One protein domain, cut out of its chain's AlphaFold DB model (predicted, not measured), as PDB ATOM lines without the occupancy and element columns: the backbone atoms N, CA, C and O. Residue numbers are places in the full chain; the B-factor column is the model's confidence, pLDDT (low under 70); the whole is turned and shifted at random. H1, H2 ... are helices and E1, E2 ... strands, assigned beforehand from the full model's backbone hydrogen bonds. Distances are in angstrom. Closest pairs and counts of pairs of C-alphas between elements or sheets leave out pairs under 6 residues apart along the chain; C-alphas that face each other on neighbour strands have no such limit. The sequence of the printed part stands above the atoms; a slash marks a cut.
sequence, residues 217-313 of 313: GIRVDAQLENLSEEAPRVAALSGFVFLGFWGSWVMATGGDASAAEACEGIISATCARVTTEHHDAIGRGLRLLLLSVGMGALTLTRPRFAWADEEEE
ATOM      1  N   GLY A 217     136.753 131.620 178.291       72.25
ATOM      2  CA  GLY A 217     136.343 131.241 176.937       72.25
ATOM      3  C   GLY A 217     137.050 129.997 176.405       72.25
ATOM      4  O   GLY A 217     137.693 129.256 177.148       72.25
ATOM      5  N   ILE A 218     136.918 129.758 175.099       75.62
ATOM      6  CA  ILE A 218     137.657 128.718 174.371       75.62
ATOM      7  C   ILE A 218     138.761 129.417 173.574       75.62
ATOM      8  O   ILE A 218     138.461 130.193 172.666       75.62
ATOM      9  N   ARG A 219     140.029 129.147 173.900       74.19
ATOM     10  CA  ARG A 219     141.170 129.512 173.050       74.19
ATOM     11  C   ARG A 219     141.381 128.422 172.013       74.19
ATOM     12  O   ARG A 219     141.309 127.231 172.316       74.19
ATOM     13  N   VAL A 220     141.627 128.839 170.780       73.56
ATOM     14  CA  VAL A 220     141.931 127.937 169.673       73.56
ATOM     15  C   VAL A 220     143.334 128.264 169.207       73.56
ATOM     16  O   VAL A 220     143.539 129.242 168.492       73.56
ATOM     17  N   ASP A 221     144.288 127.438 169.623       76.00
ATOM     18  CA  ASP A 221     145.669 127.571 169.181       76.00
ATOM     19  C   ASP A 221     145.871 126.699 167.939       76.00
ATOM     20  O   ASP A 221     145.622 125.485 167.948       76.00
ATOM     21  N   ALA A 222     146.300 127.330 166.847       73.00
ATOM     22  CA  ALA A 222     146.672 126.637 165.626       73.00
ATOM     23  C   ALA A 222     148.123 126.153 165.755       73.00
ATOM     24  O   ALA A 222     149.055 126.954 165.742       73.00
ATOM     25  N   GLN A 223     148.330 124.841 165.877       68.38
ATOM     26  CA  GLN A 223     149.673 124.254 165.887       68.38
ATOM     27  C   GLN A 223     150.080 123.906 164.457       68.38
ATOM     28  O   GLN A 223     149.991 122.749 164.057       68.38
ATOM     29  N   LEU A 224     150.494 124.910 163.678       67.75
ATOM     30  CA  LEU A 224     151.127 124.682 162.370       67.75
ATOM     31  C   LEU A 224     152.647 124.499 162.480       67.75
ATOM     32  O   LEU A 224     153.255 123.861 161.621       67.75
ATOM     33  N   GLU A 225     153.260 125.027 163.538       63.34
ATOM     34  CA  GLU A 225     154.690 124.874 163.798       63.34
ATOM     35  C   GLU A 225     154.969 123.441 164.291       63.34
ATOM     36  O   GLU A 225     154.293 122.939 165.188       63.34
ATOM     37  N   ASN A 226     155.944 122.766 163.668       64.44
ATOM     38  CA  ASN A 226     156.368 121.368 163.894       64.44
ATOM     39  C   ASN A 226     155.487 120.259 163.289       64.44
ATOM     40  O   ASN A 226     155.689 119.077 163.579       64.44
ATOM     41  N   LEU A 227     154.562 120.595 162.384       66.69
ATOM     42  CA  LEU A 227     153.707 119.600 161.721       66.69
ATOM     43  C   LEU A 227     154.504 118.514 160.978       66.69
ATOM     44  O   LEU A 227     154.093 117.360 160.968       66.69
ATOM     45  N   SER A 228     155.635 118.880 160.365       66.00
ATOM     46  CA  SER A 228     156.477 117.973 159.572       66.00
ATOM     47  C   SER A 228     157.327 117.017 160.409       66.00
ATOM     48  O   SER A 228     157.786 116.006 159.883       66.00
ATOM     49  N   GLU A 229     157.557 117.324 161.686       72.38
ATOM     50  CA  GLU A 229     158.408 116.515 162.568       72.38
ATOM     51  C   GLU A 229     157.609 115.428 163.304       72.38
ATOM     52  O   GLU A 229     158.152 114.391 163.687       72.38
ATOM     53  N   GLU A 230     156.291 115.603 163.436       79.44
ATOM     54  CA  GLU A 230     155.404 114.631 164.071       79.44
ATOM     55  C   GLU A 230     154.799 113.644 163.055       79.44
ATOM     56  O   GLU A 230     153.638 113.759 162.651       79.44
ATOM     57  N   ALA A 231     155.560 112.601 162.703       79.44
ATOM     58  CA  ALA A 231     155.121 111.500 161.832       79.44
ATOM     59  C   ALA A 231     153.684 110.971 162.088       79.44
ATOM     60  O   ALA A 231     152.945 110.800 161.114       79.44
ATOM     61  N   PRO A 232     153.219 110.739 163.339       81.56
ATOM     62  CA  PRO A 232     151.849 110.274 163.568       81.56
ATOM     63  C   PRO A 232     150.778 111.321 163.223       81.56
ATOM     64  O   PRO A 232     149.693 110.947 162.778       81.56
ATOM     65  N   ARG A 233     151.057 112.624 163.383       79.19
ATOM     66  CA  ARG A 233     150.109 113.687 163.003       79.19
ATOM     67  C   ARG A 233     150.000 113.823 161.493       79.19
ATOM     68  O   ARG A 233     148.892 113.942 160.979       79.19
ATOM     69  N   VAL A 234     151.130 113.750 160.788       83.56
ATOM     70  CA  VAL A 234     151.152 113.759 159.318       83.56
ATOM     71  C   VAL A 234     150.381 112.562 158.765       83.56
ATOM     72  O   VAL A 234     149.549 112.729 157.875       83.56
ATOM     73  N   ALA A 235     150.593 111.369 159.329       85.62
ATOM     74  CA  ALA A 235     149.858 110.171 158.933       85.62
ATOM     75  C   ALA A 235     148.342 110.334 159.150       85.62
ATOM     76  O   ALA A 235     147.561 110.058 158.240       85.62
ATOM     77  N   ALA A 236     147.917 110.859 160.305       85.25
ATOM     78  CA  ALA A 236     146.503 111.118 160.581       85.25
ATOM     79  C   ALA A 236     145.887 112.117 159.584       85.25
ATOM     80  O   ALA A 236     144.848 111.834 158.991       85.25
ATOM     81  N   LEU A 237     146.564 113.240 159.329       85.88
ATOM     82  CA  LEU A 237     146.128 114.244 158.353       85.88
ATOM     83  C   LEU A 237     146.041 113.676 156.935       85.88
ATOM     84  O   LEU A 237     145.047 113.909 156.252       85.88
ATOM     85  N   SER A 238     147.030 112.888 156.502       86.00
ATOM     86  CA  SER A 238     146.971 112.212 155.199       86.00
ATOM     87  C   SER A 238     145.800 111.234 155.107       86.00
ATOM     88  O   SER A 238     145.147 111.161 154.067       86.00
ATOM     89  N   GLY A 239     145.483 110.539 156.205       87.62
ATOM     90  CA  GLY A 239     144.325 109.659 156.296       87.62
ATOM     91  C   GLY A 239     143.015 110.427 156.142       87.62
ATOM     92  O   GLY A 239     142.141 109.991 155.398       87.62
ATOM     93  N   PHE A 240     142.890 111.599 156.771       89.50
ATOM     94  CA  PHE A 240     141.707 112.448 156.615       89.50
ATOM     95  C   PHE A 240     141.593 113.026 155.205       89.50
ATOM     96  O   PHE A 240     140.525 112.928 154.614       89.50
ATOM     97  N   VAL A 241     142.684 113.515 154.608       89.75
ATOM     98  CA  VAL A 241     142.683 113.975 153.207       89.75
ATOM     99  C   VAL A 241     142.260 112.852 152.257       89.75
ATOM    100  O   VAL A 241     141.433 113.075 151.372       89.75
ATOM    101  N   PHE A 242     142.772 111.635 152.459       91.12
ATOM    102  CA  PHE A 242     142.352 110.464 151.691       91.12
ATOM    103  C   PHE A 242     140.861 110.160 151.884       91.12
ATOM    104  O   PHE A 242     140.158 109.918 150.908       91.12
ATOM    105  N   LEU A 243     140.358 110.233 153.119       89.94
ATOM    106  CA  LEU A 243     138.938 110.053 153.430       89.94
ATOM    107  C   LEU A 243     138.061 111.094 152.710       89.94
ATOM    108  O   LEU A 243     137.010 110.745 152.175       89.94
ATOM    109  N   GLY A 244     138.501 112.353 152.648       89.06
ATOM    110  CA  GLY A 244     137.817 113.420 151.919       89.06
ATOM    111  C   GLY A 244     137.828 113.202 150.407       89.06
ATOM    112  O   GLY A 244     136.798 113.364 149.756       89.06
ATOM    113  N   PHE A 245     138.962 112.767 149.849       90.88
ATOM    114  CA  PHE A 245     139.060 112.386 148.438       90.88
ATOM    115  C   PHE A 245     138.141 111.205 148.109       90.88
ATOM    116  O   PHE A 245     137.405 111.250 147.124       90.88
ATOM    117  N   TRP A 246     138.132 110.180 148.961       88.94
ATOM    118  CA  TRP A 246     137.244 109.031 148.838       88.94
ATOM    119  C   TRP A 246     135.771 109.446 148.907       88.94
ATOM    120  O   TRP A 246     134.975 109.017 148.076       88.94
ATOM    121  N   GLY A 247     135.411 110.339 149.833       87.44
ATOM    122  CA  GLY A 247     134.071 110.921 149.915       87.44
ATOM    123  C   GLY A 247     133.655 111.621 148.620       87.44
ATOM    124  O   GLY A 247     132.596 111.321 148.072       87.44
ATOM    125  N   SER A 248     134.517 112.483 148.075       86.94
ATOM    126  CA  SER A 248     134.293 113.149 146.782       86.94
ATOM    127  C   SER A 248     134.154 112.165 145.622       86.94
ATOM    128  O   SER A 248     133.278 112.333 144.776       86.94
ATOM    129  N   TRP A 249     134.979 111.118 145.592       88.94
ATOM    130  CA  TRP A 249     134.896 110.060 144.589       88.94
ATOM    131  C   TRP A 249     133.562 109.309 144.657       88.94
ATOM    132  O   TRP A 249     132.920 109.101 143.629       88.94
ATOM    133  N   VAL A 250     133.108 108.952 145.863       85.50
ATOM    134  CA  VAL A 250     131.807 108.303 146.083       85.50
ATOM    135  C   VAL A 250     130.656 109.213 145.656       85.50
ATOM    136  O   VAL A 250     129.713 108.715 145.059       85.50
ATOM    137  N   MET A 251     130.723 110.529 145.878       83.94
ATOM    138  CA  MET A 251     129.695 111.444 145.352       83.94
ATOM    139  C   MET A 251     129.697 111.501 143.821       83.94
ATOM    140  O   MET A 251     128.636 111.568 143.213       83.94
ATOM    141  N   ALA A 252     130.876 111.478 143.195       83.50
ATOM    142  CA  ALA A 252     131.009 111.598 141.744       83.50
ATOM    143  C   ALA A 252     130.648 110.312 140.981       83.50
ATOM    144  O   ALA A 252     130.247 110.380 139.824       83.50
ATOM    145  N   THR A 253     130.827 109.147 141.606       82.88
ATOM    146  CA  THR A 253     130.660 107.824 140.966       82.88
ATOM    147  C   THR A 253     129.545 106.977 141.578       82.88
ATOM    148  O   THR A 253     129.284 105.864 141.127       82.88
ATOM    149  N   GLY A 254     128.910 107.477 142.635       73.69
ATOM    150  CA  GLY A 254     127.933 106.754 143.427       73.69
ATOM    151  C   GLY A 254     126.521 106.828 142.855       73.69
ATOM    152  O   GLY A 254     125.887 107.883 142.855       73.69
ATOM    153  N   GLY A 255     125.998 105.671 142.451       70.50
ATOM    154  CA  GLY A 255     124.675 105.563 141.838       70.50
ATOM    155  C   GLY A 255     124.654 106.090 140.401       70.50
ATOM    156  O   GLY A 255     125.560 106.790 139.953       70.50
ATOM    157  N   ASP A 256     123.616 105.729 139.657       79.38
ATOM    158  CA  ASP A 256     123.466 106.151 138.267       79.38
ATOM    159  C   ASP A 256     122.639 107.441 138.210       79.38
ATOM    160  O   ASP A 256     121.407 107.406 138.205       79.38
ATOM    161  N   ALA A 257     123.326 108.590 138.214       81.19
ATOM    162  CA  ALA A 257     122.691 109.911 138.195       81.19
ATOM    163  C   ALA A 257     121.727 110.064 137.007       81.19
ATOM    164  O   ALA A 257     120.629 110.592 137.157       81.19
ATOM    165  N   SER A 258     122.098 109.511 135.847       82.69
ATOM    166  CA  SER A 258     121.273 109.568 134.639       82.69
ATOM    167  C   SER A 258     119.973 108.771 134.781       82.69
ATOM    168  O   SER A 258     118.912 109.213 134.339       82.69
ATOM    169  N   ALA A 259     120.031 107.618 135.453       80.88
ATOM    170  CA  ALA A 259     118.858 106.801 135.737       80.88
ATOM    171  C   ALA A 259     117.981 107.414 136.843       80.88
ATOM    172  O   ALA A 259     116.759 107.273 136.794       80.88
ATOM    173  N   ALA A 260     118.580 108.104 137.818       81.62
ATOM    174  CA  ALA A 260     117.849 108.825 138.857       81.62
ATOM    175  C   ALA A 260     117.078 110.025 138.280       81.62
ATOM    176  O   ALA A 260     115.888 110.163 138.560       81.62
ATOM    177  N   GLU A 261     117.711 110.824 137.414       86.50
ATOM    178  CA  GLU A 261     117.066 111.932 136.691       86.50
ATOM    179  C   GLU A 261     115.947 111.431 135.766       86.50
ATOM    180  O   GLU A 261     114.856 111.997 135.736       86.50
ATOM    181  N   ALA A 262     116.159 110.311 135.065       86.56
ATOM    182  CA  ALA A 262     115.127 109.695 134.225       86.56
ATOM    183  C   ALA A 262     113.895 109.209 135.017       86.56
ATOM    184  O   ALA A 262     112.826 109.005 134.438       86.56
ATOM    185  N   CYS A 263     114.044 109.011 136.326       85.31
ATOM    186  CA  CYS A 263     113.001 108.560 137.239       85.31
ATOM    187  C   CYS A 263     112.328 109.701 138.020       85.31
ATOM    188  O   CYS A 263     111.428 109.441 138.828       85.31
ATOM    189  N   GLU A 264     112.718 110.956 137.786       85.75
ATOM    190  CA  GLU A 264     112.144 112.112 138.466       85.75
ATOM    191  C   GLU A 264     110.654 112.276 138.107       85.75
ATOM    192  O   GLU A 264     110.261 112.342 136.943       85.75
ATOM    193  N   GLY A 265     109.783 112.290 139.124       82.00
ATOM    194  CA  GLY A 265     108.330 112.410 138.949       82.00
ATOM    195  C   GLY A 265     107.589 111.116 138.574       82.00
ATOM    196  O   GLY A 265     106.366 111.150 138.416       82.00
ATOM    197  N   ILE A 266     108.275 109.970 138.475       85.88
ATOM    198  CA  ILE A 266     107.656 108.668 138.182       85.88
ATOM    199  C   ILE A 266     107.421 107.883 139.479       85.88
ATOM    200  O   ILE A 266     108.358 107.505 140.180       85.88
ATOM    201  N   ILE A 267     106.158 107.556 139.775       81.62
ATOM    202  CA  ILE A 267     105.797 106.727 140.936       81.62
ATOM    203  C   ILE A 267     105.893 105.247 140.545       81.62
ATOM    204  O   ILE A 267     104.962 104.667 139.989       81.62
ATOM    205  N   SER A 268     107.045 104.637 140.817       84.38
ATOM    206  CA  SER A 268     107.306 103.208 140.613       84.38
ATOM    207  C   SER A 268     108.317 102.701 141.636       84.38
ATOM    208  O   SER A 268     109.243 103.426 141.995       84.38
ATOM    209  N   ALA A 269     108.188 101.442 142.065       76.69
ATOM    210  CA  ALA A 269     109.134 100.805 142.984       76.69
ATOM    211  C   ALA A 269     110.569 100.775 142.422       76.69
ATOM    212  O   ALA A 269     111.532 100.977 143.159       76.69
ATOM    213  N   THR A 270     110.721 100.592 141.106       79.12
ATOM    214  CA  THR A 270     112.035 100.607 140.445       79.12
ATOM    215  C   THR A 270     112.661 101.997 140.486       79.12
ATOM    216  O   THR A 270     113.843 102.120 140.797       79.12
ATOM    217  N   CYS A 271     111.868 103.036 140.217       81.75
ATOM    218  CA  CYS A 271     112.346 104.414 140.257       81.75
ATOM    219  C   CYS A 271     112.647 104.875 141.679       81.75
ATOM    220  O   CYS A 271     113.694 105.469 141.898       81.75
ATOM    221  N   ALA A 272     111.805 104.512 142.651       77.31
ATOM    222  CA  ALA A 272     112.075 104.752 144.063       77.31
ATOM    223  C   ALA A 272     113.407 104.119 144.494       77.31
ATOM    224  O   ALA A 272     114.205 104.768 145.156       77.31
ATOM    225  N   ARG A 273     113.706 102.883 144.075       78.88
ATOM    226  CA  ARG A 273     114.989 102.238 144.394       78.88
ATOM    227  C   ARG A 273     116.183 102.999 143.817       78.88
ATOM    228  O   ARG A 273     117.120 103.283 144.551       78.88
ATOM    229  N   VAL A 274     116.146 103.334 142.526       81.88
ATOM    230  CA  VAL A 274     117.260 104.010 141.837       81.88
ATOM    231  C   VAL A 274     117.522 105.396 142.428       81.88
ATOM    232  O   VAL A 274     118.674 105.747 142.678       81.88
ATOM    233  N   THR A 275     116.469 106.170 142.707       82.69
ATOM    234  CA  THR A 275     116.614 107.493 143.331       82.69
ATOM    235  C   THR A 275     117.144 107.387 144.758       82.69
ATOM    236  O   THR A 275     118.047 108.136 145.126       82.69
ATOM    237  N   THR A 276     116.658 106.421 145.545       79.19
ATOM    238  CA  THR A 276     117.134 106.200 146.920       79.19
ATOM    239  C   THR A 276     118.599 105.757 146.937       79.19
ATOM    240  O   THR A 276     119.395 106.334 147.667       79.19
ATOM    241  N   GLU A 277     118.999 104.815 146.074       79.62
ATOM    242  CA  GLU A 277     120.395 104.368 145.948       79.62
ATOM    243  C   GLU A 277     121.343 105.523 145.581       79.62
ATOM    244  O   GLU A 277     122.446 105.623 146.129       79.62
ATOM    245  N   HIS A 278     120.918 106.411 144.677       82.25
ATOM    246  CA  HIS A 278     121.700 107.580 144.287       82.25
ATOM    247  C   HIS A 278     121.811 108.608 145.426       82.25
ATOM    248  O   HIS A 278     122.917 109.050 145.753       82.25
ATOM    249  N   HIS A 279     120.702 108.936 146.098       82.06
ATOM    250  CA  HIS A 279     120.712 109.829 147.261       82.06
ATOM    251  C   HIS A 279     121.543 109.273 148.423       82.06
ATOM    252  O   HIS A 279     122.298 110.020 149.051       82.06
ATOM    253  N   ASP A 280     121.487 107.965 148.666       80.44
ATOM    254  CA  ASP A 280     122.297 107.295 149.679       80.44
ATOM    255  C   ASP A 280     123.791 107.347 149.340       80.44
ATOM    256  O   ASP A 280     124.643 107.499 150.222       80.44
ATOM    257  N   ALA A 281     124.150 107.238 148.060       79.75
ATOM    258  CA  ALA A 281     125.533 107.353 147.622       79.75
ATOM    259  C   ALA A 281     126.080 108.782 147.797       79.75
ATOM    260  O   ALA A 281     127.138 108.954 148.409       79.75
ATOM    261  N   ILE A 282     125.325 109.802 147.372       83.38
ATOM    262  CA  ILE A 282     125.665 111.215 147.615       83.38
ATOM    263  C   ILE A 282     125.788 111.478 149.120       83.38
ATOM    264  O   ILE A 282     126.775 112.059 149.576       83.38
ATOM    265  N   GLY A 283     124.821 111.000 149.905       82.06
ATOM    266  CA  GLY A 283     124.804 111.155 151.353       82.06
ATOM    267  C   GLY A 283     126.043 110.561 152.027       82.06
ATOM    268  O   GLY A 283     126.638 111.205 152.888       82.06
ATOM    269  N   ARG A 284     126.480 109.356 151.635       81.94
ATOM    270  CA  ARG A 284     127.727 108.754 152.152       81.94
ATOM    271  C   ARG A 284     128.946 109.600 151.818       81.94
ATOM    272  O   ARG A 284     129.777 109.848 152.690       81.94
ATOM    273  N   GLY A 285     129.052 110.053 150.572       84.25
ATOM    274  CA  GLY A 285     130.200 110.829 150.125       84.25
ATOM    275  C   GLY A 285     130.309 112.198 150.812       84.25
ATOM    276  O   GLY A 285     131.392 112.564 151.277       84.25
ATOM    277  N   LEU A 286     129.186 112.905 150.990       84.19
ATOM    278  CA  LEU A 286     129.137 114.181 151.716       84.19
ATOM    279  C   LEU A 286     129.569 114.018 153.179       84.19
ATOM    280  O   LEU A 286     130.317 114.839 153.710       84.19
ATOM    281  N   ARG A 287     129.132 112.939 153.834       83.50
ATOM    282  CA  ARG A 287     129.482 112.645 155.231       83.50
ATOM    283  C   ARG A 287     130.963 112.370 155.415       83.50
ATOM    284  O   ARG A 287     131.577 112.929 156.321       83.50
ATOM    285  N   LEU A 288     131.552 111.562 154.538       85.56
ATOM    286  CA  LEU A 288     132.993 111.298 154.538       85.56
ATOM    287  C   LEU A 288     133.801 112.587 154.349       85.56
ATOM    288  O   LEU A 288     134.794 112.801 155.044       85.56
ATOM    289  N   LEU A 289     133.342 113.484 153.474       86.62
ATOM    290  CA  LEU A 289     133.968 114.787 153.280       86.62
ATOM    291  C   LEU A 289     133.883 115.654 154.544       86.62
ATOM    292  O   LEU A 289     134.891 116.215 154.975       86.62
ATOM    293  N   LEU A 290     132.712 115.724 155.180       85.88
ATOM    294  CA  LEU A 290     132.520 116.482 156.419       85.88
ATOM    295  C   LEU A 290     133.350 115.916 157.583       85.88
ATOM    296  O   LEU A 290     133.960 116.691 158.319       85.88
ATOM    297  N   LEU A 291     133.450 114.588 157.719       86.25
ATOM    298  CA  LEU A 291     134.319 113.940 158.709       86.25
ATOM    299  C   LEU A 291     135.797 114.246 158.457       86.25
ATOM    300  O   LEU A 291     136.526 114.552 159.400       86.25
ATOM    301  N   SER A 292     136.232 114.206 157.195       88.25
ATOM    302  CA  SER A 292     137.588 114.587 156.789       88.25
ATOM    303  C   SER A 292     137.914 116.022 157.205       88.25
ATOM    304  O   SER A 292     138.934 116.265 157.847       88.25
ATOM    305  N   VAL A 293     137.036 116.976 156.877       87.06
ATOM    306  CA  VAL A 293     137.237 118.393 157.210       87.06
ATOM    307  C   VAL A 293     137.202 118.610 158.722       87.06
ATOM    308  O   VAL A 293     138.084 119.277 159.258       87.06
ATOM    309  N   GLY A 294     136.229 118.023 159.422       85.12
ATOM    310  CA  GLY A 294     136.070 118.180 160.866       85.12
ATOM    311  C   GLY A 294     137.239 117.601 161.661       85.12
ATOM    312  O   GLY A 294     137.823 118.292 162.496       85.12
ATOM    313  N   MET A 295     137.631 116.354 161.380       84.75
ATOM    314  CA  MET A 295     138.774 115.735 162.057       84.75
ATOM    315  C   MET A 295     140.101 116.380 161.652       84.75
ATOM    316  O   MET A 295     140.944 116.602 162.518       84.75
ATOM    317  N   GLY A 296     140.255 116.766 160.381       84.50
ATOM    318  CA  GLY A 296     141.401 117.544 159.909       84.50
ATOM    319  C   GLY A 296     141.550 118.863 160.668       84.50
ATOM    320  O   GLY A 296     142.617 119.149 161.215       84.50
ATOM    321  N   ALA A 297     140.465 119.627 160.800       83.56
ATOM    322  CA  ALA A 297     140.442 120.870 161.565       83.56
ATOM    323  C   ALA A 297     140.796 120.645 163.045       83.56
ATOM    324  O   ALA A 297     141.619 121.382 163.584       83.56
ATOM    325  N   LEU A 298     140.264 119.599 163.686       82.50
ATOM    326  CA  LEU A 298     140.588 119.247 165.078       82.50
ATOM    327  C   LEU A 298     142.036 118.774 165.273       82.50
ATOM    328  O   LEU A 298     142.601 118.928 166.353       82.50
ATOM    329  N   THR A 299     142.666 118.187 164.255       81.62
ATOM    330  CA  THR A 299     144.101 117.871 164.335       81.62
ATOM    331  C   THR A 299     144.998 119.094 164.177       81.62
ATOM    332  O   THR A 299     146.076 119.123 164.769       81.62
ATOM    333  N   LEU A 300     144.557 120.097 163.414       81.44
ATOM    334  CA  LEU A 300     145.286 121.353 163.202       81.44
ATOM    335  C   LEU A 300     145.063 122.361 164.337       81.44
ATOM    336  O   LEU A 300     145.937 123.175 164.636       81.44
ATOM    337  N   THR A 301     143.895 122.301 164.972       80.44
ATOM    338  CA  THR A 301     143.475 123.224 166.026       80.44
ATOM    339  C   THR A 301     143.170 122.449 167.297       80.44
ATOM    340  O   THR A 301     142.342 121.542 167.299       80.44
ATOM    341  N   ARG A 302     143.827 122.797 168.409       69.25
ATOM    342  CA  ARG A 302     143.477 122.229 169.717       69.25
ATOM    343  C   ARG A 302     142.665 123.252 170.502       69.25
ATOM    344  O   ARG A 302     143.264 124.152 171.089       69.25
ATOM    345  N   PRO A 303     141.325 123.139 170.538       69.50
ATOM    346  CA  PRO A 303     140.534 123.993 171.407       69.50
ATOM    347  C   PRO A 303     140.882 123.685 172.868       69.50
ATOM    348  O   PRO A 303     140.856 122.530 173.301       69.50
ATOM    349  N   ARG A 304     141.220 124.722 173.630       72.56
ATOM    350  CA  ARG A 304     141.475 124.667 175.071       72.56
ATOM    351  C   ARG A 304     140.539 125.625 175.790       72.56
ATOM    352  O   ARG A 304     140.259 126.717 175.305       72.56
ATOM    353  N   PHE A 305     140.047 125.212 176.952       71.94
ATOM    354  CA  PHE A 305     139.314 126.115 177.833       71.94
ATOM    355  C   PHE A 305     140.317 127.036 178.520       71.94
ATOM    356  O   PHE A 305     141.259 126.541 179.129       71.94
ATOM    357  N   ALA A 306     140.125 128.346 178.387       73.06
ATOM    358  CA  ALA A 306     140.899 129.348 179.102       73.06
ATOM    359  C   ALA A 306     140.204 129.643 180.435       73.06
ATOM    360  O   ALA A 306     139.025 130.020 180.462       73.06
ATOM    361  N   TRP A 307     140.926 129.439 181.532       76.25
ATOM    362  CA  TRP A 307     140.461 129.715 182.886       76.25
ATOM    363  C   TRP A 307     141.173 130.955 183.422       76.25
ATOM    364  O   TRP A 307     142.374 131.101 183.222       76.25
ATOM    365  N   ALA A 308     140.450 131.815 184.141       68.12
ATOM    366  CA  ALA A 308     141.000 133.046 184.714       68.12
ATOM    367  C   ALA A 308     142.167 132.800 185.683       68.12
ATOM    368  O   ALA A 308     143.017 133.666 185.844       68.12
ATOM    369  N   ASP A 309     142.217 131.613 186.292       63.75
ATOM    370  CA  ASP A 309     143.239 131.240 187.275       63.75
ATOM    371  C   ASP A 309     144.546 130.734 186.617       63.75
ATOM    372  O   ASP A 309     145.532 130.532 187.315       63.75
ATOM    373  N   GLU A 310     144.564 130.497 185.295       58.66
ATOM    374  CA  GLU A 310     145.752 130.040 184.541       58.66
ATOM    375  C   GLU A 310     146.538 131.201 183.896       58.66
ATOM    376  O   GLU A 310     147.590 130.966 183.312       58.66
ATOM    377  N   GLU A 311     146.057 132.450 183.984       47.66
ATOM    378  CA  GLU A 311     146.764 133.632 183.452       47.66
ATOM    379  C   GLU A 311     147.796 134.231 184.440       47.66
ATOM    380  O   GLU A 311     148.469 135.201 184.094       47.66
ATOM    381  N   GLU A 312     147.940 133.668 185.649       43.91
ATOM    382  CA  GLU A 312     148.881 134.138 186.687       43.91
ATOM    383  C   GLU A 312     150.186 133.308 186.820       43.91
ATOM    384  O   GLU A 312     151.023 133.648 187.659       43.91
ATOM    385  N   GLU A 313     150.406 132.277 185.990       34.41
ATOM    386  CA  GLU A 313     151.688 131.534 185.880       34.41
ATOM    387  C   GLU A 313     152.399 131.789 184.541       34.41
ATOM    388  O   GLU A 313     153.649 131.900 184.559       34.41
TER     389      GLU A 313
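This is residues 217 to 313 of the 313 residues of an uncharacterized protein of Candidatus Poseidoniales archaeon (UniProt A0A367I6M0). Two long helices, H1 and H3, lie side by side and run opposite ways, making a long narrow rod; a small two-stranded sheet of E1 and E2 stands at one end and the short helix H2 packs on the beginning of H3 at the other. Residues 265 to 270 stick out beyond H2. The printed part has 97 residues, with E1, H1, H2, H3 and E2 in that order; the sheet E1 - E2 is antiparallel and the class is mostly helix. The whole is extended, with a radius of gyration of the C-alphas of 21.0 A and spans of 69 by 31 by 13 A.

E1 is residues 217 to 222, 16.0 A long, from C-alpha 217 at (136.343, 131.241, 176.937). H1 is residues 231 to 253, 32.4 A. H2 is residues 257 to 262. H3 is residues 269 to 300, 46.2 A, from C-alpha 269 at (109.134, 100.805, 142.984). E2 is residues 301 to 307, 18.3 A, ending with C-alpha 307 at (140.461, 129.715, 182.886).

E1 and E2 are antiparallel neighbours at 147 degrees, with N 219 and O 304 2.8 A apart and N 306 and O 217 2.9 A apart, within hydrogen-bond range. H1 and H3 touch, closest at the C-alphas of Gly 247 and Gly 285, 3.9 A, at a shallow tilt of 22 degrees, opposite ways. H2 and H3 form a helical hairpin and touch, H3 with residues 271 to 278 alone; the closest C-alphas are those of Ala 260 and Thr 275, 4.8 A. Their shallow tilt of 34 degrees is only just short of steep. H1 and H2 are apart. Every O i to N i+4 pair is within hydrogen-bond range in H1, H2 and H3.

The C-alphas of Ser 268 and Glu 313, the two farthest apart, are 69.4 A apart. The printed part has no cut and no long link. Confidence is under 70 at residues 223 to 228, 302 to 303 and 308 to 313.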